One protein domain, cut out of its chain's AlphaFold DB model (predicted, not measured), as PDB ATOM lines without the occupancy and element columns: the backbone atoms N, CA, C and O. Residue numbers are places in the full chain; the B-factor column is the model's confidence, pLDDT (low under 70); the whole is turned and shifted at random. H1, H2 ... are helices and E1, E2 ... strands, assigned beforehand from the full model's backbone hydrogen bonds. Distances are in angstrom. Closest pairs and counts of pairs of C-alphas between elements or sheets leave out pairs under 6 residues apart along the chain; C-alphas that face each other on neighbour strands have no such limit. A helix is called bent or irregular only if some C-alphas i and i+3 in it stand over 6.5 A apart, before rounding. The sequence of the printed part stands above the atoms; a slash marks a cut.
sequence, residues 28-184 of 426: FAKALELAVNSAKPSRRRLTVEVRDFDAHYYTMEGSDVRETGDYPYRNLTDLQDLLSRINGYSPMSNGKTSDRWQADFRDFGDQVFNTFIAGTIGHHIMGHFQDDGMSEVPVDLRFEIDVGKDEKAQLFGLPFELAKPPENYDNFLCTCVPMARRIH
ATOM      1  N   PHE A  28      18.014  21.172  38.463       74.56
ATOM      2  CA  PHE A  28      18.938  22.288  38.652       74.56
ATOM      3  C   PHE A  28      19.992  21.974  39.724       74.56
ATOM      4  O   PHE A  28      21.180  22.195  39.496       74.56
ATOM      5  N   ALA A  29      19.590  21.395  40.861       75.81
ATOM      6  CA  ALA A  29      20.513  20.978  41.918       75.81
ATOM      7  C   ALA A  29      21.565  19.986  41.401       75.81
ATOM      8  O   ALA A  29      22.762  20.188  41.603       75.81
ATOM      9  N   LYS A  30      21.134  18.976  40.640       74.12
ATOM     10  CA  LYS A  30      22.035  18.007  40.004       74.12
ATOM     11  C   LYS A  30      23.004  18.669  39.018       74.12
ATOM     12  O   LYS A  30      24.167  18.278  38.940       74.12
ATOM     13  N   ALA A  31      22.552  19.672  38.264       71.44
ATOM     14  CA  ALA A  31      23.421  20.423  37.359       71.44
ATOM     15  C   ALA A  31      24.511  21.202  38.119       71.44
ATOM     16  O   ALA A  31      25.664  21.209  37.683       71.44
ATOM     17  N   LEU A  32      24.182  21.801  39.272       71.88
ATOM     18  CA  LEU A  32      25.166  22.466  40.134       71.88
ATOM     19  C   LEU A  32      26.199  21.484  40.695       71.88
ATOM     20  O   LEU A  32      27.394  21.761  40.631       71.88
ATOM     21  N   GLU A  33      25.767  20.319  41.179       71.81
ATOM     22  CA  GLU A  33      26.676  19.283  41.694       71.81
ATOM     23  C   GLU A  33      27.680  18.809  40.632       71.81
ATOM     24  O   GLU A  33      28.861  18.594  40.919       71.81
ATOM     25  N   LEU A  34      27.237  18.670  39.380       70.06
ATOM     26  CA  LEU A  34      28.121  18.329  38.265       70.06
ATOM     27  C   LEU A  34      29.105  19.462  37.942       70.06
ATOM     28  O   LEU A  34      30.258  19.186  37.603       70.06
ATOM     29  N   ALA A  35      28.678  20.721  38.063       68.88
ATOM     30  CA  ALA A  35      29.534  21.881  37.826       68.88
ATOM     31  C   ALA A  35      30.681  21.970  38.846       68.88
ATOM     32  O   ALA A  35      31.831  22.141  38.437       68.88
ATOM     33  N   VAL A  36      30.396  21.739  40.135       67.25
ATOM     34  CA  VAL A  36      31.401  21.700  41.220       67.25
ATOM     35  C   VAL A  36      32.513  20.689  40.921       67.25
ATOM     36  O   VAL A  36      33.691  20.952  41.157       67.25
ATOM     37  N   ASN A  37      32.149  19.530  40.373       58.62
ATOM     38  CA  ASN A  37      33.071  18.415  40.153       58.62
ATOM     39  C   ASN A  37      33.821  18.474  38.811       58.62
ATOM     40  O   ASN A  37      34.646  17.603  38.517       58.62
ATOM     41  N   SER A  38      33.562  19.481  37.974       64.81
ATOM     42  CA  SER A  38      34.170  19.557  36.649       64.81
ATOM     43  C   SER A  38      35.584  20.139  36.683       64.81
ATOM     44  O   SER A  38      35.817  21.291  37.041       64.81
ATOM     45  N   ALA A  39      36.558  19.356  36.213       61.12
ATOM     46  CA  ALA A  39      37.942  19.812  36.049       61.12
ATOM     47  C   ALA A  39      38.193  20.568  34.725       61.12
ATOM     48  O   ALA A  39      39.273  21.138  34.534       61.12
ATOM     49  N   LYS A  40      37.239  20.542  33.784       66.19
ATOM     50  CA  LYS A  40      37.400  21.118  32.438       66.19
ATOM     51  C   LYS A  40      37.042  22.615  32.440       66.19
ATOM     52  O   LYS A  40      36.213  23.035  33.237       66.19
ATOM     53  N   PRO A  41      37.652  23.447  31.581       64.44
ATOM     54  CA  PRO A  41      37.202  24.825  31.395       64.44
ATOM     55  C   PRO A  41      35.833  24.860  30.702       64.44
ATOM     56  O   PRO A  41      35.535  24.012  29.854       64.44
ATOM     57  N   SER A  42      35.011  25.851  31.053       66.50
ATOM     58  CA  SER A  42      33.709  26.059  30.416       66.50
ATOM     59  C   SER A  42      33.877  26.552  28.981       66.50
ATOM     60  O   SER A  42      34.515  27.573  28.727       66.50
ATOM     61  N   ARG A  43      33.274  25.825  28.036       69.62
ATOM     62  CA  ARG A  43      33.151  26.250  26.629       69.62
ATOM     63  C   ARG A  43      31.797  26.876  26.324       69.62
ATOM     64  O   ARG A  43      31.655  27.538  25.296       69.62
ATOM     65  N   ARG A  44      30.836  26.702  27.231       76.94
ATOM     66  CA  ARG A  44      29.458  27.152  27.081       76.94
ATOM     67  C   ARG A  44      29.170  28.270  28.067       76.94
ATOM     68  O   ARG A  44      29.264  28.079  29.276       76.94
ATOM     69  N   ARG A  45      28.788  29.432  27.557       82.75
ATOM     70  CA  ARG A  45      28.396  30.578  28.372       82.75
ATOM     71  C   ARG A  45      26.892  30.773  28.278       82.75
ATOM     72  O   ARG A  45      26.340  30.832  27.183       82.75
ATOM     73  N   LEU A  46      26.244  30.859  29.426       82.88
ATOM     74  CA  LEU A  46      24.869  31.302  29.556       82.88
ATOM     75  C   LEU A  46      24.905  32.766  29.977       82.88
ATOM     76  O   LEU A  46      25.462  33.089  31.028       82.88
ATOM     77  N   THR A  47      24.309  33.633  29.171       86.31
ATOM     78  CA  THR A  47      24.189  35.046  29.503       86.31
ATOM     79  C   THR A  47      22.741  35.386  29.795       86.31
ATOM     80  O   THR A  47      21.831  34.998  29.060       86.31
ATOM     81  N   VAL A  48      22.555  36.112  30.888       88.31
ATOM     82  CA  VAL A  48      21.289  36.666  31.336       88.31
ATOM     83  C   VAL A  48      21.455  38.174  31.367       88.31
ATOM     84  O   VAL A  48      22.166  38.715  32.210       88.31
ATOM     85  N   GLU A  49      20.823  38.845  30.423       89.00
ATOM     86  CA  GLU A  49      20.682  40.289  30.417       89.00
ATOM     87  C   GLU A  49      19.546  40.677  31.358       89.00
ATOM     88  O   GLU A  49      18.399  40.276  31.178       89.00
ATOM     89  N   VAL A  50      19.895  41.435  32.388       89.25
ATOM     90  CA  VAL A  50      19.027  41.858  33.478       89.25
ATOM     91  C   VAL A  50      18.589  43.294  33.199       89.25
ATOM     92  O   VAL A  50      19.382  44.224  33.364       89.25
ATOM     93  N   ARG A  51      17.333  43.474  32.782       86.44
ATOM     94  CA  ARG A  51      16.704  44.792  32.590       86.44
ATOM     95  C   ARG A  51      15.754  45.098  33.740       86.44
ATOM     96  O   ARG A  51      15.532  44.249  34.595       86.44
ATOM     97  N   ASP A  52      15.172  46.292  33.754       83.06
ATOM     98  CA  ASP A  52      14.305  46.741  34.854       83.06
ATOM     99  C   ASP A  52      13.009  45.923  34.997       83.06
ATOM    100  O   ASP A  52      12.518  45.739  36.110       83.06
ATOM    101  N   PHE A  53      12.459  45.411  33.889       85.06
ATOM    102  CA  PHE A  53      11.140  44.755  33.862       85.06
ATOM    103  C   PHE A  53      11.155  43.327  33.307       85.06
ATOM    104  O   PHE A  53      10.200  42.572  33.508       85.06
ATOM    105  N   ASP A  54      12.232  42.948  32.628       86.50
ATOM    106  CA  ASP A  54      12.398  41.654  31.985       86.50
ATOM    107  C   ASP A  54      13.857  41.198  32.028       86.50
ATOM    108  O   ASP A  54      14.775  41.978  32.297       86.50
ATOM    109  N   ALA A  55      14.056  39.912  31.762       87.31
ATOM    110  CA  ALA A  55      15.354  39.344  31.468       87.31
ATOM    111  C   ALA A  55      15.379  38.807  30.036       87.31
ATOM    112  O   ALA A  55      14.450  38.124  29.601       87.31
ATOM    113  N   HIS A  56      16.476  39.056  29.329       85.50
ATOM    114  CA  HIS A  56      16.763  38.427  28.045       85.50
ATOM    115  C   HIS A  56      17.841  37.365  28.245       85.50
ATOM    116  O   HIS A  56      18.812  37.591  28.969       85.50
ATOM    117  N   TYR A  57      17.693  36.193  27.631       81.94
ATOM    118  CA  TYR A  57      18.705  35.144  27.742       81.94
ATOM    119  C   TYR A  57      19.236  34.727  26.383       81.94
ATOM    120  O   TYR A  57      18.545  34.783  25.369       81.94
ATOM    121  N   TYR A  58      20.486  34.285  26.378       80.69
ATOM    122  CA  TYR A  58      21.088  33.641  25.224       80.69
ATOM    123  C   TYR A  58      22.224  32.726  25.671       80.69
ATOM    124  O   TYR A  58      22.851  32.914  26.718       80.69
ATOM    125  N   THR A  59      22.487  31.697  24.871       77.38
ATOM    126  CA  THR A  59      23.618  30.790  25.096       77.38
ATOM    127  C   THR A  59      24.663  30.957  24.012       77.38
ATOM    128  O   THR A  59      24.346  31.196  22.847       77.38
ATOM    129  N   MET A  60      25.920  30.826  24.416       75.44
ATOM    130  CA  MET A  60      27.077  30.905  23.543       75.44
ATOM    131  C   MET A  60      27.914  29.643  23.667       75.44
ATOM    132  O   MET A  60      28.315  29.268  24.770       75.44
ATOM    133  N   GLU A  61      28.241  29.037  22.535       74.88
ATOM    134  CA  GLU A  61      29.217  27.956  22.446       74.88
ATOM    135  C   GLU A  61      30.210  28.286  21.328       74.88
ATOM    136  O   GLU A  61      29.893  28.241  20.142       74.88
ATOM    137  N   GLY A  62      31.418  28.716  21.703       70.00
ATOM    138  CA  GLY A  62      32.371  29.276  20.742       70.00
ATOM    139  C   GLY A  62      31.838  30.554  20.082       70.00
ATOM    140  O   GLY A  62      31.722  31.582  20.750       70.00
ATOM    141  N   SER A  63      31.568  30.489  18.774       66.88
ATOM    142  CA  SER A  63      30.973  31.571  17.973       66.88
ATOM    143  C   SER A  63      29.463  31.437  17.771       66.88
ATOM    144  O   SER A  63      28.849  32.343  17.209       66.88
ATOM    145  N   ASP A  64      28.871  30.314  18.180       68.62
ATOM    146  CA  ASP A  64      27.460  30.042  17.949       68.62
ATOM    147  C   ASP A  64      26.624  30.677  19.059       68.62
ATOM    148  O   ASP A  64      26.848  30.427  20.247       68.62
ATOM    149  N   VAL A  65      25.654  31.499  18.659       72.94
ATOM    150  CA  VAL A  65      24.700  32.162  19.558       72.94
ATOM    151  C   VAL A  65      23.329  31.566  19.344       72.94
ATOM    152  O   VAL A  65      22.839  31.507  18.216       72.94
ATOM    153  N   ARG A  66      22.693  31.152  20.435       74.44
ATOM    154  CA  ARG A  66      21.280  30.785  20.439       74.44
ATOM    155  C   ARG A  66      20.544  31.782  21.319       74.44
ATOM    156  O   ARG A  66      20.585  31.671  22.544       74.44
ATOM    157  N   GLU A  67      19.938  32.767  20.665       70.25
ATOM    158  CA  GLU A  67      18.968  33.681  21.267       70.25
ATOM    159  C   GLU A  67      17.617  32.997  21.400       70.25
ATOM    160  O   GLU A  67      17.268  32.087  20.641       70.25
ATOM    161  N   THR A  68      16.855  33.448  22.379       66.31
ATOM    162  CA  THR A  68      15.688  32.706  22.835       66.31
ATOM    163  C   THR A  68      14.526  33.589  23.272       66.31
ATOM    164  O   THR A  68      13.390  33.134  23.155       66.31
ATOM    165  N   GLY A  69      14.769  34.852  23.653       72.50
ATOM    166  CA  GLY A  69      13.732  35.883  23.777       72.50
ATOM    167  C   GLY A  69      13.810  36.733  25.048       72.50
ATOM    168  O   GLY A  69      14.717  36.570  25.864       72.50
ATOM    169  N   ASP A  70      12.837  37.637  25.193       82.00
ATOM    170  CA  ASP A  70      12.636  38.501  26.365       82.00
ATOM    171  C   ASP A  70      11.560  37.919  27.298       82.00
ATOM    172  O   ASP A  70      10.504  37.470  26.838       82.00
ATOM    173  N   TYR A  71      11.807  37.957  28.608       83.88
ATOM    174  CA  TYR A  71      10.964  37.331  29.629       83.88
ATOM    175  C   TYR A  71      10.649  38.305  30.762       83.88
ATOM    176  O   TYR A  71      11.524  38.582  31.583       83.88
ATOM    177  N   PRO A  72       9.404  38.805  30.854       86.00
ATOM    178  CA  PRO A  72       8.984  39.659  31.958       86.00
ATOM    179  C   PRO A  72       9.145  38.959  33.308       86.00
ATOM    180  O   PRO A  72       8.821  37.774  33.440       86.00
ATOM    181  N   TYR A  73       9.582  39.698  34.327       86.00
ATOM    182  CA  TYR A  73       9.659  39.156  35.680       86.00
ATOM    183  C   TYR A  73       8.263  38.828  36.203       86.00
ATOM    184  O   TYR A  73       7.419  39.713  36.354       86.00
ATOM    185  N   ARG A  74       8.020  37.555  36.534       80.62
ATOM    186  CA  ARG A  74       6.718  37.129  37.076       80.62
ATOM    187  C   ARG A  74       6.415  37.756  38.439       80.62
ATOM    188  O   ARG A  74       5.267  38.088  38.704       80.62
ATOM    189  N   ASN A  75       7.451  37.955  39.253       82.69
ATOM    190  CA  ASN A  75       7.355  38.421  40.639       82.69
ATOM    191  C   ASN A  75       8.176  39.707  40.851       82.69
ATOM    192  O   ASN A  75       9.036  39.769  41.729       82.69
ATOM    193  N   LEU A  76       7.954  40.731  40.015       83.81
ATOM    194  CA  LEU A  76       8.721  41.987  40.068       83.81
ATOM    195  C   LEU A  76       8.639  42.679  41.440       83.81
ATOM    196  O   LEU A  76       9.647  43.183  41.926       83.81
ATOM    197  N   THR A  77       7.465  42.689  42.076       86.75
ATOM    198  CA  THR A  77       7.288  43.291  43.408       86.75
ATOM    199  C   THR A  77       8.143  42.588  44.459       86.75
ATOM    200  O   THR A  77       8.888  43.252  45.173       86.75
ATOM    201  N   ASP A  78       8.138  41.253  44.483       88.06
ATOM    202  CA  ASP A  78       8.969  40.478  45.413       88.06
ATOM    203  C   ASP A  78      10.464  40.737  45.180       88.06
ATOM    204  O   ASP A  78      11.251  40.800  46.124       88.06
ATOM    205  N   LEU A  79      10.862  40.926  43.917       85.06
ATOM    206  CA  LEU A  79      12.234  41.257  43.544       85.06
ATOM    207  C   LEU A  79      12.653  42.645  44.065       85.06
ATOM    208  O   LEU A  79      13.775  42.815  44.546       85.06
ATOM    209  N   GLN A  80      11.751  43.628  44.001       86.56
ATOM    210  CA  GLN A  80      11.965  44.978  44.532       86.56
ATOM    211  C   GLN A  80      12.017  44.988  46.068       86.56
ATOM    212  O   GLN A  80      12.904  45.620  46.651       86.56
ATOM    213  N   ASP A  81      11.133  44.240  46.727       89.19
ATOM    214  CA  ASP A  81      11.127  44.087  48.185       89.19
ATOM    215  C   ASP A  81      12.403  43.391  48.682       89.19
ATOM    216  O   ASP A  81      13.011  43.800  49.679       89.19
ATOM    217  N   LEU A  82      12.857  42.366  47.955       90.19
ATOM    218  CA  LEU A  82      14.118  41.681  48.211       90.19
ATOM    219  C   LEU A  82      15.311  42.635  48.082       90.19
ATOM    220  O   LEU A  82      16.166  42.671  48.967       90.19
ATOM    221  N   LEU A  83      15.351  43.435  47.014       88.06
ATOM    222  CA  LEU A  83      16.395  44.434  46.797       88.06
ATOM    223  C   LEU A  83      16.460  45.446  47.953       88.06
ATOM    224  O   LEU A  83      17.544  45.714  48.473       88.06
ATOM    225  N   SER A  84      15.309  45.961  48.391       87.31
ATOM    226  CA  SER A  84      15.213  46.900  49.516       87.31
ATOM    227  C   SER A  84      15.810  46.316  50.803       87.31
ATOM    228  O   SER A  84      16.655  46.939  51.448       87.31
ATOM    229  N   ARG A  85      15.456  45.067  51.135       90.06
ATOM    230  CA  ARG A  85      15.987  44.361  52.315       90.06
ATOM    231  C   ARG A  85      17.495  44.137  52.243       90.06
ATOM    232  O   ARG A  85      18.174  44.237  53.260       90.06
ATOM    233  N   ILE A  86      18.016  43.824  51.060       87.75
ATOM    234  CA  ILE A  86      19.433  43.498  50.861       87.75
ATOM    235  C   ILE A  86      20.322  44.737  50.914       87.75
ATOM    236  O   ILE A  86      21.440  44.654  51.424       87.75
ATOM    237  N   ASN A  87      19.832  45.879  50.431       84.06
ATOM    238  CA  ASN A  87      20.581  47.134  50.472       84.06
ATOM    239  C   ASN A  87      20.889  47.584  51.909       84.06
ATOM    240  O   ASN A  87      21.934  48.182  52.141       84.06
ATOM    241  N   GLY A  88      20.021  47.259  52.873       82.44
ATOM    242  CA  GLY A  88      20.250  47.520  54.301       82.44
ATOM    243  C   GLY A  88      20.898  46.363  55.069       82.44
ATOM    244  O   GLY A  88      21.046  46.448  56.288       82.44
ATOM    245  N   TYR A  89      21.238  45.259  54.401       89.62
ATOM    246  CA  TYR A  89      21.771  44.070  55.055       89.62
ATOM    247  C   TYR A  89      23.296  44.118  55.170       89.62
ATOM    248  O   TYR A  89      23.988  44.550  54.254       89.62
ATOM    249  N   SER A  90      23.826  43.578  56.265       87.88
ATOM    250  CA  SER A  90      25.224  43.170  56.364       87.88
ATOM    251  C   SER A  90      25.327  41.940  57.274       87.88
ATOM    252  O   SER A  90      24.769  41.954  58.375       87.88
ATOM    253  N   PRO A  91      26.046  40.873  56.872       87.81
ATOM    254  CA  PRO A  91      26.228  39.679  57.699       87.81
ATOM    255  C   PRO A  91      27.195  39.940  58.861       87.81
ATOM    256  O   PRO A  91      27.366  39.097  59.747       87.81
ATOM    257  N   MET A  92      27.862  41.095  58.838       85.25
ATOM    258  CA  MET A  92      28.838  41.523  59.816       85.25
ATOM    259  C   MET A  92      28.558  42.944  60.285       85.25
ATOM    260  O   MET A  92      28.140  43.802  59.519       85.25
ATOM    261  N   SER A  93      28.837  43.199  61.558       80.88
ATOM    262  CA  SER A  93      28.836  44.542  62.127       80.88
ATOM    263  C   SER A  93      29.974  44.648  63.131       80.88
ATOM    264  O   SER A  93      30.153  43.767  63.976       80.88
ATOM    265  N   ASN A  94      30.781  45.708  63.029       72.88
ATOM    266  CA  ASN A  94      31.923  45.950  63.919       72.88
ATOM    267  C   ASN A  94      32.874  44.739  64.036       72.88
ATOM    268  O   ASN A  94      33.319  44.378  65.126       72.88
ATOM    269  N   GLY A  95      33.140  44.067  62.910       72.94
ATOM    270  CA  GLY A  95      34.031  42.903  62.842       72.94
ATOM    271  C   GLY A  95      33.455  41.598  63.407       72.94
ATOM    272  O   GLY A  95      34.145  40.579  63.380       72.94
ATOM    273  N   LYS A  96      32.205  41.594  63.887       81.62
ATOM    274  CA  LYS A  96      31.511  40.400  64.387       81.62
ATOM    275  C   LYS A  96      30.481  39.911  63.379       81.62
ATOM    276  O   LYS A  96      29.747  40.711  62.809       81.62
ATOM    277  N   THR A  97      30.417  38.600  63.187       86.62
ATOM    278  CA  THR A  97      29.397  37.945  62.362       86.62
ATOM    279  C   THR A  97      28.070  37.845  63.112       86.62
ATOM    280  O   THR A  97      28.068  37.511  64.294       86.62
ATOM    281  N   SER A  98      26.955  38.088  62.426       88.56
ATOM    282  CA  SER A  98      25.603  37.841  62.949       88.56
ATOM    283  C   SER A  98      25.364  36.346  63.155       88.56
ATOM    284  O   SER A  98      25.562  35.584  62.221       88.56
ATOM    285  N   ASP A  99      24.843  35.902  64.299       87.62
ATOM    286  CA  ASP A  99      24.564  34.471  64.540       87.62
ATOM    287  C   ASP A  99      23.592  33.846  63.517       87.62
ATOM    288  O   ASP A  99      23.533  32.626  63.364       87.62
ATOM    289  N   ARG A 100      22.829  34.676  62.795       90.06
ATOM    290  CA  ARG A 100      21.847  34.246  61.791       90.06
ATOM    291  C   ARG A 100      22.321  34.360  60.345       90.06
ATOM    292  O   ARG A 100      21.562  33.973  59.462       90.06
ATOM    293  N   TRP A 101      23.560  34.796  60.088       90.62
ATOM    294  CA  TRP A 101      24.026  35.114  58.729       90.62
ATOM    295  C   TRP A 101      23.808  33.968  57.726       90.62
ATOM    296  O   TRP A 101      23.402  34.197  56.591       90.62
ATOM    297  N   GLN A 102      24.012  32.716  58.152       89.50
ATOM    298  CA  GLN A 102      23.794  31.541  57.300       89.50
ATOM    299  C   GLN A 102      22.323  31.354  56.932       89.50
ATOM    300  O   GLN A 102      22.013  30.993  55.801       89.50
ATOM    301  N   ALA A 103      21.415  31.563  57.890       90.44
ATOM    302  CA  ALA A 103      19.983  31.479  57.635       90.44
ATOM    303  C   ALA A 103      19.546  32.604  56.694       90.44
ATOM    304  O   ALA A 103      18.875  32.324  55.710       90.44
ATOM    305  N   ASP A 104      20.023  33.827  56.926       91.81
ATOM    306  CA  ASP A 104      19.703  34.976  56.077       91.81
ATOM    307  C   ASP A 104      20.171  34.752  54.629       91.81
ATOM    308  O   ASP A 104      19.427  35.008  53.688       91.81
ATOM    309  N   PHE A 105      21.381  34.217  54.427       91.50
ATOM    310  CA  PHE A 105      21.879  33.887  53.088       91.50
ATOM    311  C   PHE A 105      21.096  32.774  52.412       91.50
ATOM    312  O   PHE A 105      20.868  32.854  51.207       91.50
ATOM    313  N   ARG A 106      20.668  31.752  53.162       90.50
ATOM    314  CA  ARG A 106      19.784  30.720  52.615       90.50
ATOM    315  C   ARG A 106      18.461  31.329  52.164       90.50
ATOM    316  O   ARG A 106      18.073  31.098  51.025       90.50
ATOM    317  N   ASP A 107      17.853  32.162  53.004       91.75
ATOM    318  CA  ASP A 107      16.586  32.831  52.709       91.75
ATOM    319  C   ASP A 107      16.715  33.775  51.506       91.75
ATOM    320  O   ASP A 107      15.830  33.811  50.650       91.75
ATOM    321  N   PHE A 108      17.803  34.545  51.407       92.62
ATOM    322  CA  PHE A 108      18.071  35.378  50.234       92.62
ATOM    323  C   PHE A 108      18.285  34.530  48.984       92.62
ATOM    324  O   PHE A 108      17.712  34.839  47.944       92.62
ATOM    325  N   GLY A 109      19.060  33.451  49.086       92.50
ATOM    326  CA  GLY A 109      19.319  32.556  47.968       92.50
ATOM    327  C   GLY A 109      18.060  31.886  47.424       92.50
ATOM    328  O   GLY A 109      17.863  31.867  46.208       92.50
ATOM    329  N   ASP A 110      17.176  31.424  48.312       91.06
ATOM    330  CA  ASP A 110      15.875  30.853  47.950       91.06
ATOM    331  C   ASP A 110      14.969  31.895  47.287       91.06
ATOM    332  O   ASP A 110      14.352  31.624  46.259       91.06
ATOM    333  N   GLN A 111      14.921  33.119  47.820       91.31
ATOM    334  CA  GLN A 111      14.116  34.193  47.235       91.31
ATOM    335  C   GLN A 111      14.628  34.615  45.855       91.31
ATOM    336  O   GLN A 111      13.821  34.727  44.931       91.31
ATOM    337  N   VAL A 112      15.942  34.804  45.673       91.25
ATOM    338  CA  VAL A 112      16.525  35.104  44.352       91.25
ATOM    339  C   VAL A 112      16.236  33.959  43.384       91.25
ATOM    340  O   VAL A 112      15.821  34.198  42.251       91.25
ATOM    341  N   PHE A 113      16.406  32.708  43.810       89.88
ATOM    342  CA  PHE A 113      16.130  31.570  42.944       89.88
ATOM    343  C   PHE A 113      14.659  31.508  42.531       89.88
ATOM    344  O   PHE A 113      14.374  31.430  41.340       89.88
ATOM    345  N   ASN A 114      13.722  31.605  43.473       87.69
ATOM    346  CA  ASN A 114      12.296  31.485  43.178       87.69
ATOM    347  C   ASN A 114      11.783  32.643  42.313       87.69
ATOM    348  O   ASN A 114      11.048  32.425  41.351       87.69
ATOM    349  N   THR A 115      12.184  33.878  42.623       85.00
ATOM    350  CA  THR A 115      11.682  35.074  41.923       85.00
ATOM    351  C   THR A 115      12.329  35.269  40.555       85.00
ATOM    352  O   THR A 115      11.644  35.613  39.591       85.00
ATOM    353  N   PHE A 116      13.633  35.013  40.446       84.19
ATOM    354  CA  PHE A 116      14.407  35.325  39.250       84.19
ATOM    355  C   PHE A 116      14.764  34.071  38.443       84.19
ATOM    356  O   PHE A 116      14.434  34.005  37.259       84.19
ATOM    357  N   ILE A 117      15.363  33.044  39.061       83.06
ATOM    358  CA  ILE A 117      15.741  31.813  38.345       83.06
ATOM    359  C   ILE A 117      14.494  31.012  37.958       83.06
ATOM    360  O   ILE A 117      14.098  31.062  36.802       83.06
ATOM    361  N   ALA A 118      13.836  30.312  38.881       81.50
ATOM    362  CA  ALA A 118      12.673  29.472  38.592       81.50
ATOM    363  C   ALA A 118      11.516  30.271  37.967       81.50
ATOM    364  O   ALA A 118      10.929  29.848  36.970       81.50
ATOM    365  N   GLY A 119      11.237  31.457  38.516       71.88
ATOM    366  CA  GLY A 119      10.130  32.304  38.088       71.88
ATOM    367  C   GLY A 119      10.276  32.897  36.686       71.88
ATOM    368  O   GLY A 119       9.258  33.117  36.033       71.88
ATOM    369  N   THR A 120      11.500  33.142  36.201       72.19
ATOM    370  CA  THR A 120      11.707  33.900  34.952       72.19
ATOM    371  C   THR A 120      12.538  33.128  33.928       72.19
ATOM    372  O   THR A 120      12.053  32.843  32.836       72.19
ATOM    373  N   ILE A 121      13.768  32.736  34.269       69.56
ATOM    374  CA  ILE A 121      14.740  32.204  33.290       69.56
ATOM    375  C   ILE A 121      14.983  30.688  33.396       69.56
ATOM    376  O   ILE A 121      15.703  30.102  32.594       69.56
ATOM    377  N   GLY A 122      14.401  30.015  34.381       69.06
ATOM    378  CA  GLY A 122      14.778  28.670  34.806       69.06
ATOM    379  C   GLY A 122      14.444  27.598  33.777       69.06
ATOM    380  O   GLY A 122      15.331  26.879  33.323       69.06
ATOM    381  N   HIS A 123      13.179  27.511  33.360       68.06
ATOM    382  CA  HIS A 123      12.720  26.530  32.362       68.06
ATOM    383  C   HIS A 123      13.503  26.617  31.043       68.06
ATOM    384  O   HIS A 123      13.764  25.618  30.378       68.06
ATOM    385  N   HIS A 124      13.928  27.828  30.714       64.06
ATOM    386  CA  HIS A 124      14.714  28.181  29.548       64.06
ATOM    387  C   HIS A 124      16.174  27.727  29.639       64.06
ATOM    388  O   HIS A 124      16.736  27.200  28.678       64.06
ATOM    389  N   ILE A 125      16.766  27.868  30.823       62.91
ATOM    390  CA  ILE A 125      18.079  27.320  31.145       62.91
ATOM    391  C   ILE A 125      18.027  25.786  31.131       62.91
ATOM    392  O   ILE A 125      18.907  25.157  30.557       62.91
ATOM    393  N   MET A 126      16.987  25.165  31.697       64.12
ATOM    394  CA  MET A 126      16.879  23.701  31.781       64.12
ATOM    395  C   MET A 126      16.649  23.007  30.443       64.12
ATOM    396  O   MET A 126      17.239  21.948  30.228       64.12
ATOM    397  N   GLY A 127      15.905  23.613  29.510       60.78
ATOM    398  CA  GLY A 127      15.797  23.086  28.144       60.78
ATOM    399  C   GLY A 127      17.174  22.845  27.511       60.78
ATOM    400  O   GLY A 127      17.390  21.849  26.834       60.78
ATOM    401  N   HIS A 128      18.163  23.677  27.840       58.50
ATOM    402  CA  HIS A 128      19.540  23.544  27.370       58.50
ATOM    403  C   HIS A 128      20.395  22.493  28.090       58.50
ATOM    404  O   HIS A 128      21.412  22.082  27.526       58.50
ATOM    405  N   PHE A 129      20.019  22.085  29.302       54.44
ATOM    406  CA  PHE A 129      20.651  20.974  30.022       54.44
ATOM    407  C   PHE A 129      20.033  19.615  29.658       54.44
ATOM    408  O   PHE A 129      20.659  18.590  29.914       54.44
ATOM    409  N   GLN A 130      18.826  19.601  29.078       55.47
ATOM    410  CA  GLN A 130      18.065  18.383  28.780       55.47
ATOM    411  C   GLN A 130      18.023  18.004  27.284       55.47
ATOM    412  O   GLN A 130      17.899  16.817  26.991       55.47
ATOM    413  N   ASP A 131      18.153  18.955  26.342       47.22
ATOM    414  CA  ASP A 131      18.000  18.676  24.894       47.22
ATOM    415  C   ASP A 131      19.211  18.023  24.207       47.22
ATOM    416  O   ASP A 131      19.079  17.519  23.092       47.22
ATOM    417  N   ASP A 132      20.377  17.977  24.846       44.25
ATOM    418  CA  ASP A 132      21.539  17.288  24.294       44.25
ATOM    419  C   ASP A 132      21.863  16.085  25.183       44.25
ATOM    420  O   ASP A 132      22.228  16.225  26.348       44.25
ATOM    421  N   GLY A 133      21.773  14.871  24.627       43.97
ATOM    422  CA  GLY A 133      22.264  13.624  25.239       43.97
ATOM    423  C   GLY A 133      23.793  13.578  25.429       43.97
ATOM    424  O   GLY A 133      24.401  12.520  25.310       43.97
ATOM    425  N   MET A 134      24.415  14.732  25.655       43.16
ATOM    426  CA  MET A 134      25.833  15.067  25.697       43.16
ATOM    427  C   MET A 134      25.909  16.335  26.558       43.16
ATOM    428  O   MET A 134      25.152  17.265  26.343       43.16
ATOM    429  N   SER A 135      26.793  16.554  27.509       47.16
ATOM    430  CA  SER A 135      28.009  15.914  27.979       47.16
ATOM    431  C   SER A 135      28.403  16.764  29.200       47.16
ATOM    432  O   SER A 135      27.904  17.873  29.373       47.16
ATOM    433  N   GLU A 136      29.319  16.274  30.020       53.59
ATOM    434  CA  GLU A 136      29.926  16.874  31.221       53.59
ATOM    435  C   GLU A 136      30.650  18.232  30.989       53.59
ATOM    436  O   GLU A 136      31.775  18.442  31.453       53.59
ATOM    437  N   VAL A 137      30.090  19.137  30.185       54.78
ATOM    438  CA  VAL A 137      30.706  20.408  29.815       54.78
ATOM    439  C   VAL A 137      30.235  21.459  30.815       54.78
ATOM    440  O   VAL A 137      29.044  21.768  30.860       54.78
ATOM    441  N   PRO A 138      31.143  22.005  31.635       65.81
ATOM    442  CA  PRO A 138      30.789  23.035  32.596       65.81
ATOM    443  C   PRO A 138      30.273  24.280  31.873       65.81
ATOM    444  O   PRO A 138      30.744  24.612  30.783       65.81
ATOM    445  N   VAL A 139      29.305  24.949  32.496       75.38
ATOM    446  CA  VAL A 139      28.696  26.195  32.016       75.38
ATOM    447  C   VAL A 139      29.280  27.367  32.797       75.38
ATOM    448  O   VAL A 139      29.584  27.248  33.979       75.38
ATOM    449  N   ASP A 140      29.466  28.492  32.116       81.94
ATOM    450  CA  ASP A 140      29.862  29.771  32.703       81.94
ATOM    451  C   ASP A 140      28.672  30.736  32.657       81.94
ATOM    452  O   ASP A 140      28.013  30.840  31.623       81.94
ATOM    453  N   LEU A 141      28.380  31.426  33.757       86.69
ATOM    454  CA  LEU A 141      27.210  32.295  33.885       86.69
ATOM    455  C   LEU A 141      27.607  33.774  33.813       86.69
ATOM    456  O   LEU A 141      28.554  34.228  34.466       86.69
ATOM    457  N   ARG A 142      26.879  34.562  33.024       89.81
ATOM    458  CA  ARG A 142      27.050  36.017  32.953       89.81
ATOM    459  C   ARG A 142      25.749  36.736  33.245       89.81
ATOM    460  O   ARG A 142      24.741  36.457  32.610       89.81
ATOM    461  N   PHE A 143      25.816  37.690  34.165       91.50
ATOM    462  CA  PHE A 143      24.750  38.658  34.397       91.50
ATOM    463  C   PHE A 143      25.120  39.970  33.718       91.50
ATOM    464  O   PHE A 143      25.986  40.697  34.207       91.50
ATOM    465  N   GLU A 144      24.517  40.236  32.567       91.06
ATOM    466  CA  GLU A 144      24.689  41.484  31.833       91.06
ATOM    467  C   GLU A 144      23.727  42.530  32.373       91.06
ATOM    468  O   GLU A 144      22.532  42.294  32.483       91.06
ATOM    469  N   ILE A 145      24.271  43.679  32.750       90.06
ATOM    470  CA  ILE A 145      23.536  44.778  33.352       90.06
ATOM    471  C   ILE A 145      23.799  46.004  32.496       90.06
ATOM    472  O   ILE A 145      24.940  46.465  32.361       90.06
ATOM    473  N   ASP A 146      22.727  46.518  31.922       86.81
ATOM    474  CA  ASP A 146      22.774  47.718  31.115       86.81
ATOM    475  C   ASP A 146      22.782  48.952  32.017       86.81
ATOM    476  O   ASP A 146      22.021  49.066  32.976       86.81
ATOM    477  N   VAL A 147      23.684  49.880  31.715       84.00
ATOM    478  CA  VAL A 147      23.852  51.140  32.432       84.00
ATOM    479  C   VAL A 147      23.625  52.268  31.438       84.00
ATOM    480  O   VAL A 147      24.436  52.505  30.535       84.00
ATOM    481  N   GLY A 148      22.490  52.943  31.613       78.44
ATOM    482  CA  GLY A 148      22.084  54.099  30.824       78.44
ATOM    483  C   GLY A 148      22.824  55.385  31.201       78.44
ATOM    484  O   GLY A 148      23.782  55.396  31.977       78.44
ATOM    485  N   LYS A 149      22.361  56.509  30.639       77.00
ATOM    486  CA  LYS A 149      22.946  57.845  30.869       77.00
ATOM    487  C   LYS A 149      22.795  58.344  32.306       77.00
ATOM    488  O   LYS A 149      23.578  59.182  32.734       77.00
ATOM    489  N   ASP A 150      21.778  57.867  33.008       77.00
ATOM    490  CA  ASP A 150      21.518  58.167  34.414       77.00
ATOM    491  C   ASP A 150      22.367  57.319  35.370       77.00
ATOM    492  O   ASP A 150      22.362  57.576  36.568       77.00
ATOM    493  N   GLU A 151      23.130  56.354  34.844       79.56
ATOM    494  CA  GLU A 151      24.080  55.520  35.589       79.56
ATOM    495  C   GLU A 151      23.440  54.671  36.691       79.56
ATOM    496  O   GLU A 151      24.107  54.243  37.635       79.56
ATOM    497  N   LYS A 152      22.146  54.382  36.534       78.00
ATOM    498  CA  LYS A 152      21.369  53.559  37.454       78.00
ATOM    499  C   LYS A 152      21.186  52.162  36.885       78.00
ATOM    500  O   LYS A 152      20.929  51.983  35.703       78.00
ATOM    501  N   ALA A 153      21.320  51.178  37.764       81.44
ATOM    502  CA  ALA A 153      20.966  49.792  37.496       81.44
ATOM    503  C   ALA A 153      20.569  49.134  38.819       81.44
ATOM    504  O   ALA A 153      21.405  48.573  39.529       81.44
ATOM    505  N   GLN A 154      19.291  49.257  39.188       80.56
ATOM    506  CA  GLN A 154      18.796  48.863  40.514       80.56
ATOM    507  C   GLN A 154      19.099  47.393  40.824       80.56
ATOM    508  O   GLN A 154      19.569  47.056  41.910       80.56
ATOM    509  N   LEU A 155      18.923  46.524  39.827       86.81
ATOM    510  CA  LEU A 155      19.126  45.085  39.970       86.81
ATOM    511  C   LEU A 155      20.605  44.686  40.093       86.81
ATOM    512  O   LEU A 155      20.896  43.555  40.476       86.81
ATOM    513  N   PHE A 156      21.556  45.613  39.912       88.94
ATOM    514  CA  PHE A 156      22.936  45.382  40.347       88.94
ATOM    515  C   PHE A 156      23.002  45.141  41.870       88.94
ATOM    516  O   PHE A 156      23.847  44.397  42.366       88.94
ATOM    517  N   GLY A 157      22.072  45.683  42.651       87.88
ATOM    518  CA  GLY A 157      21.980  45.385  44.077       87.88
ATOM    519  C   GLY A 157      21.504  43.961  44.404       87.88
ATOM    520  O   GLY A 157      21.662  43.537  45.543       87.88
ATOM    521  N   LEU A 158      21.011  43.158  43.461       90.25
ATOM    522  CA  LEU A 158      20.599  41.782  43.765       90.25
ATOM    523  C   LEU A 158      21.795  40.827  43.832       90.25
ATOM    524  O   LEU A 158      22.647  40.898  42.950       90.25
ATOM    525  N   PRO A 159      21.891  39.921  44.819       92.44
ATOM    526  CA  PRO A 159      22.973  38.952  44.935       92.44
ATOM    527  C   PRO A 159      22.637  37.686  44.139       92.44
ATOM    528  O   PRO A 159      22.342  36.637  44.708       92.44
ATOM    529  N   PHE A 160      22.678  37.778  42.808       92.00
ATOM    530  CA  PHE A 160      22.487  36.622  41.923       92.00
ATOM    531  C   PHE A 160      23.412  35.450  42.274       92.00
ATOM    532  O   PHE A 160      23.044  34.292  42.120       92.00
ATOM    533  N   GLU A 161      24.592  35.767  42.799       93.25
ATOM    534  CA  GLU A 161      25.610  34.854  43.317       93.25
ATOM    535  C   GLU A 161      25.074  33.879  44.375       93.25
ATOM    536  O   GLU A 161      25.573  32.759  44.485       93.25
ATOM    537  N   LEU A 162      24.050  34.290  45.130       93.25
ATOM    538  CA  LEU A 162      23.436  33.489  46.185       93.25
ATOM    539  C   LEU A 162      22.278  32.620  45.712       93.25
ATOM    540  O   LEU A 162      21.757  31.853  46.518       93.25
ATOM    541  N   ALA A 163      21.847  32.709  44.453       91.69
ATOM    542  CA  ALA A 163      20.740  31.872  44.012       91.69
ATOM    543  C   ALA A 163      21.095  30.390  44.209       91.69
ATOM    544  O   ALA A 163      22.199  29.947  43.881       91.69
ATOM    545  N   LYS A 164      20.151  29.632  44.761       88.38
ATOM    546  CA  LYS A 164      20.258  28.186  44.954       88.38
ATOM    547  C   LYS A 164      18.873  27.552  44.847       88.38
ATOM    548  O   LYS A 164      17.906  28.183  45.267       88.38
ATOM    549  N   PRO A 165      18.749  26.329  44.312       80.12
ATOM    550  CA  PRO A 165      17.481  25.622  44.369       80.12
ATOM    551  C   PRO A 165      17.086  25.362  45.836       80.12
ATOM    552  O   PRO A 165      17.973  25.134  46.675       80.12
ATOM    553  N   PRO A 166      15.776  25.369  46.155       74.94
ATOM    554  CA  PRO A 166      15.281  24.978  47.468       74.94
ATOM    555  C   PRO A 166      15.849  23.618  47.887       74.94
ATOM    556  O   PRO A 166      16.094  22.759  47.042       74.94
ATOM    557  N   GLU A 167      16.077  23.434  49.189       74.12
ATOM    558  CA  GLU A 167      16.628  22.205  49.802       74.12
ATOM    559  C   GLU A 167      18.126  21.932  49.549       74.12
ATOM    560  O   GLU A 167      18.724  21.122  50.255       74.12
ATOM    561  N   ASN A 168      18.786  22.659  48.641       75.31
ATOM    562  CA  ASN A 168      20.229  22.538  48.421       75.31
ATOM    563  C   ASN A 168      21.023  23.508  49.312       75.31
ATOM    564  O   ASN A 168      21.454  24.568  48.869       75.31
ATOM    565  N   TYR A 169      21.169  23.175  50.595       71.50
ATOM    566  CA  TYR A 169      21.592  24.128  51.631       71.50
ATOM    567  C   TYR A 169      22.959  24.797  51.423       71.50
ATOM    568  O   TYR A 169      23.121  25.934  51.871       71.50
ATOM    569  N   ASP A 170      23.892  24.134  50.736       75.31
ATOM    570  CA  ASP A 170      25.290  24.569  50.657       75.31
ATOM    571  C   ASP A 170      25.763  24.909  49.232       75.31
ATOM    572  O   ASP A 170      26.829  25.497  49.068       75.31
ATOM    573  N   ASN A 171      24.996  24.617  48.179       83.38
ATOM    574  CA  ASN A 171      25.446  24.852  46.801       83.38
ATOM    575  C   ASN A 171      24.868  26.152  46.229       83.38
ATOM    576  O   ASN A 171      23.912  26.153  45.452       83.38
ATOM    577  N   PHE A 172      25.469  27.270  46.627       90.44
ATOM    578  CA  PHE A 172      25.201  28.589  46.052       90.44
ATOM    579  C   PHE A 172      25.830  28.703  44.656       90.44
ATOM    580  O   PHE A 172      26.877  28.105  44.391       90.44
ATOM    581  N   LEU A 173      25.240  29.498  43.755       90.38
ATOM    582  CA  LEU A 173      25.787  29.674  42.402       90.38
ATOM    583  C   LEU A 173      27.273  30.058  42.411       90.38
ATOM    584  O   LEU A 173      28.060  29.435  41.699       90.38
ATOM    585  N   CYS A 174      27.681  31.014  43.251       92.31
ATOM    586  CA  CYS A 174      29.070  31.477  43.283       92.31
ATOM    587  C   CYS A 174      30.082  30.434  43.767       92.31
ATOM    588  O   CYS A 174      31.271  30.599  43.514       92.31
ATOM    589  N   THR A 175      29.653  29.357  44.425       91.31
ATOM    590  CA  THR A 175      30.545  28.288  44.904       91.31
ATOM    591  C   THR A 175      30.584  27.090  43.956       91.31
ATOM    592  O   THR A 175      31.415  26.200  44.132       91.31
ATOM    593  N   CYS A 176      29.719  27.081  42.937       87.12
ATOM    594  CA  CYS A 176      29.505  25.930  42.060       87.12
ATOM    595  C   CYS A 176      29.737  26.234  40.579       87.12
ATOM    596  O   CYS A 176      30.155  25.358  39.823       87.12
ATOM    597  N   VAL A 177      29.438  27.459  40.151       86.69
ATOM    598  CA  VAL A 177      29.407  27.847  38.742       86.69
ATOM    599  C   VAL A 177      30.326  29.050  38.542       86.69
ATOM    600  O   VAL A 177      30.126  30.083  39.187       86.69
ATOM    601  N   PRO A 178      31.325  28.967  37.638       89.62
ATOM    602  CA  PRO A 178      32.057  30.143  37.192       89.62
ATOM    603  C   PRO A 178      31.071  31.224  36.766       89.62
ATOM    604  O   PRO A 178      30.185  30.981  35.946       89.62
ATOM    605  N   MET A 179      31.186  32.403  37.368       90.94
ATOM    606  CA  MET A 179      30.266  33.489  37.087       90.94
ATOM    607  C   MET A 179      30.901  34.858  37.267       90.94
ATOM    608  O   MET A 179      31.870  35.027  38.008       90.94
ATOM    609  N   ALA A 180      30.342  35.838  36.569       93.38
ATOM    610  CA  ALA A 180      30.668  37.243  36.736       93.38
ATOM    611  C   ALA A 180      29.514  38.107  36.228       93.38
ATOM    612  O   ALA A 180      28.708  37.692  35.391       93.38
ATOM    613  N   ARG A 181      29.472  39.343  36.702       94.00
ATOM    614  CA  ARG A 181      28.625  40.390  36.141       94.00
ATOM    615  C   ARG A 181      29.338  41.076  34.994       94.00
ATOM    616  O   ARG A 181      30.566  41.099  34.947       94.00
ATOM    617  N   ARG A 182      28.578  41.704  34.114       90.19
ATOM    618  CA  ARG A 182      29.096  42.547  33.044       90.19
ATOM    619  C   ARG A 182      28.276  43.817  32.974       90.19
ATOM    620  O   ARG A 182      27.054  43.763  33.004       90.19
ATOM    621  N   ILE A 183      28.963  44.948  32.882       87.75
ATOM    622  CA  ILE A 183      28.320  46.241  32.671       87.75
ATOM    623  C   ILE A 183      28.408  46.584  31.192       87.75
ATOM    624  O   ILE A 183      29.494  46.569  30.605       87.75
ATOM    625  N   HIS A 184      27.267  46.914  30.603       83.69
ATOM    626  CA  HIS A 184      27.185  47.453  29.258       83.69
ATOM    627  C   HIS A 184      26.730  48.912  29.323       83.69
ATOM    628  O   HIS A 184      25.702  49.229  29.909       83.69
TER     629      HIS A 184
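What this domain is: This is residues 28 to 184 of the 426 residues of the protein "CHAT domain-containing protein" of Caballeronia sordidicola (UniProt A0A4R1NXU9). A twisted five-stranded sheet has the short arm H3b of a bent helix over one face, while the long arm H3a reaches away from the sheet, side by side with H2, towards the loop of residues 88 to 100. H1 and H5 sit together near the first residues of E4 and E5, H4 packs on H2, and residues 130 to 135 stick out. The 157 printed residues hold five named helices and five named strands in the order H1 E1 E2 E3 H2 H3 E4 H4 H5 E5; the class is mixed. The mixed sheet runs E3 E2 E1 E4 E5. The whole is compact, with a radius of gyration of the C-alphas of 16.0 A, spanning 48 by 39 by 25 A.

How they stand to each other: E1, residues 44 to 50, E2, 54 to 61, and E3, 64 to 72, form a meander, each the antiparallel neighbour of the one before; N 47 and O 58 are 2.9 A apart, N 66 and O 59 2.9 A. E4, residues 139 to 147, is parallel to E1, with N 48 and O 142 at 2.8 A, and to E5, 179 to 184, with N 182 and O 143 at 2.8 A. H3, residues 101 to 130, was assigned as one helix by its hydrogen bonds but is bent: C-alphas 120 and 123 are 7.9 A apart. Its arms H3a, 101 to 120, and H3b, 123 to 130, are about perpendicular at 90 degrees. H3b is on the sheet at a height of 9.7 A, over E2 and along the strands; H3a only grazes the sheet with residues 116 to 120. H3a is irregular, C-alphas 115 and 118 being 6.6 A apart. H2, residues 76 to 87, forms a helical hairpin with H3a, a shallow tilt of 27 degrees, opposite ways; their closest C-alphas, Leu 79 and Thr 115, are 6.4 A apart. E3, H2 H3, E4 is a split strand-helix-strand unit, with E2 and E1 between its strands, and its crossover is right-handed. H4, residues 154 to 157, touches H2, closest at the C-alphas of Leu 83 and Gly 157, 6.3 A. H1, residues 28 to 36, touches H5, 173 to 176, closest at the C-alphas of Val 36 and Cys 176, 4.7 A. E4, H4 H5, E5 is a strand-helix-strand unit, parallel neighbours joined through helices, also right-handed in its crossover. Every O i to N i+4 pair is within hydrogen-bond range in H1 and H2, 14 of 16 in H3a and 3 of 4 in H3b; H4 and H5 are too short for such a pair.

Where its parts are: H1 begins at C-alpha 28 (18.938, 22.288, 38.652). From first to last C-alpha H3a measures 26.8 A, E4 25.4 A, E3 25.1 A and E2 23.7 A. E5 ends at C-alpha 184 (27.185, 47.453, 29.258).

The domain as a whole: The farthest C-alphas, Asn 94 and Gly 133, are 51.3 A apart. The printed part has no cut; the links H2 to H3 and H4 to H5 are long. The mean pLDDT of the printed part is 79.7, and residues 35 to 43, 63 to 64, 68 and 121 to 138 are under 70.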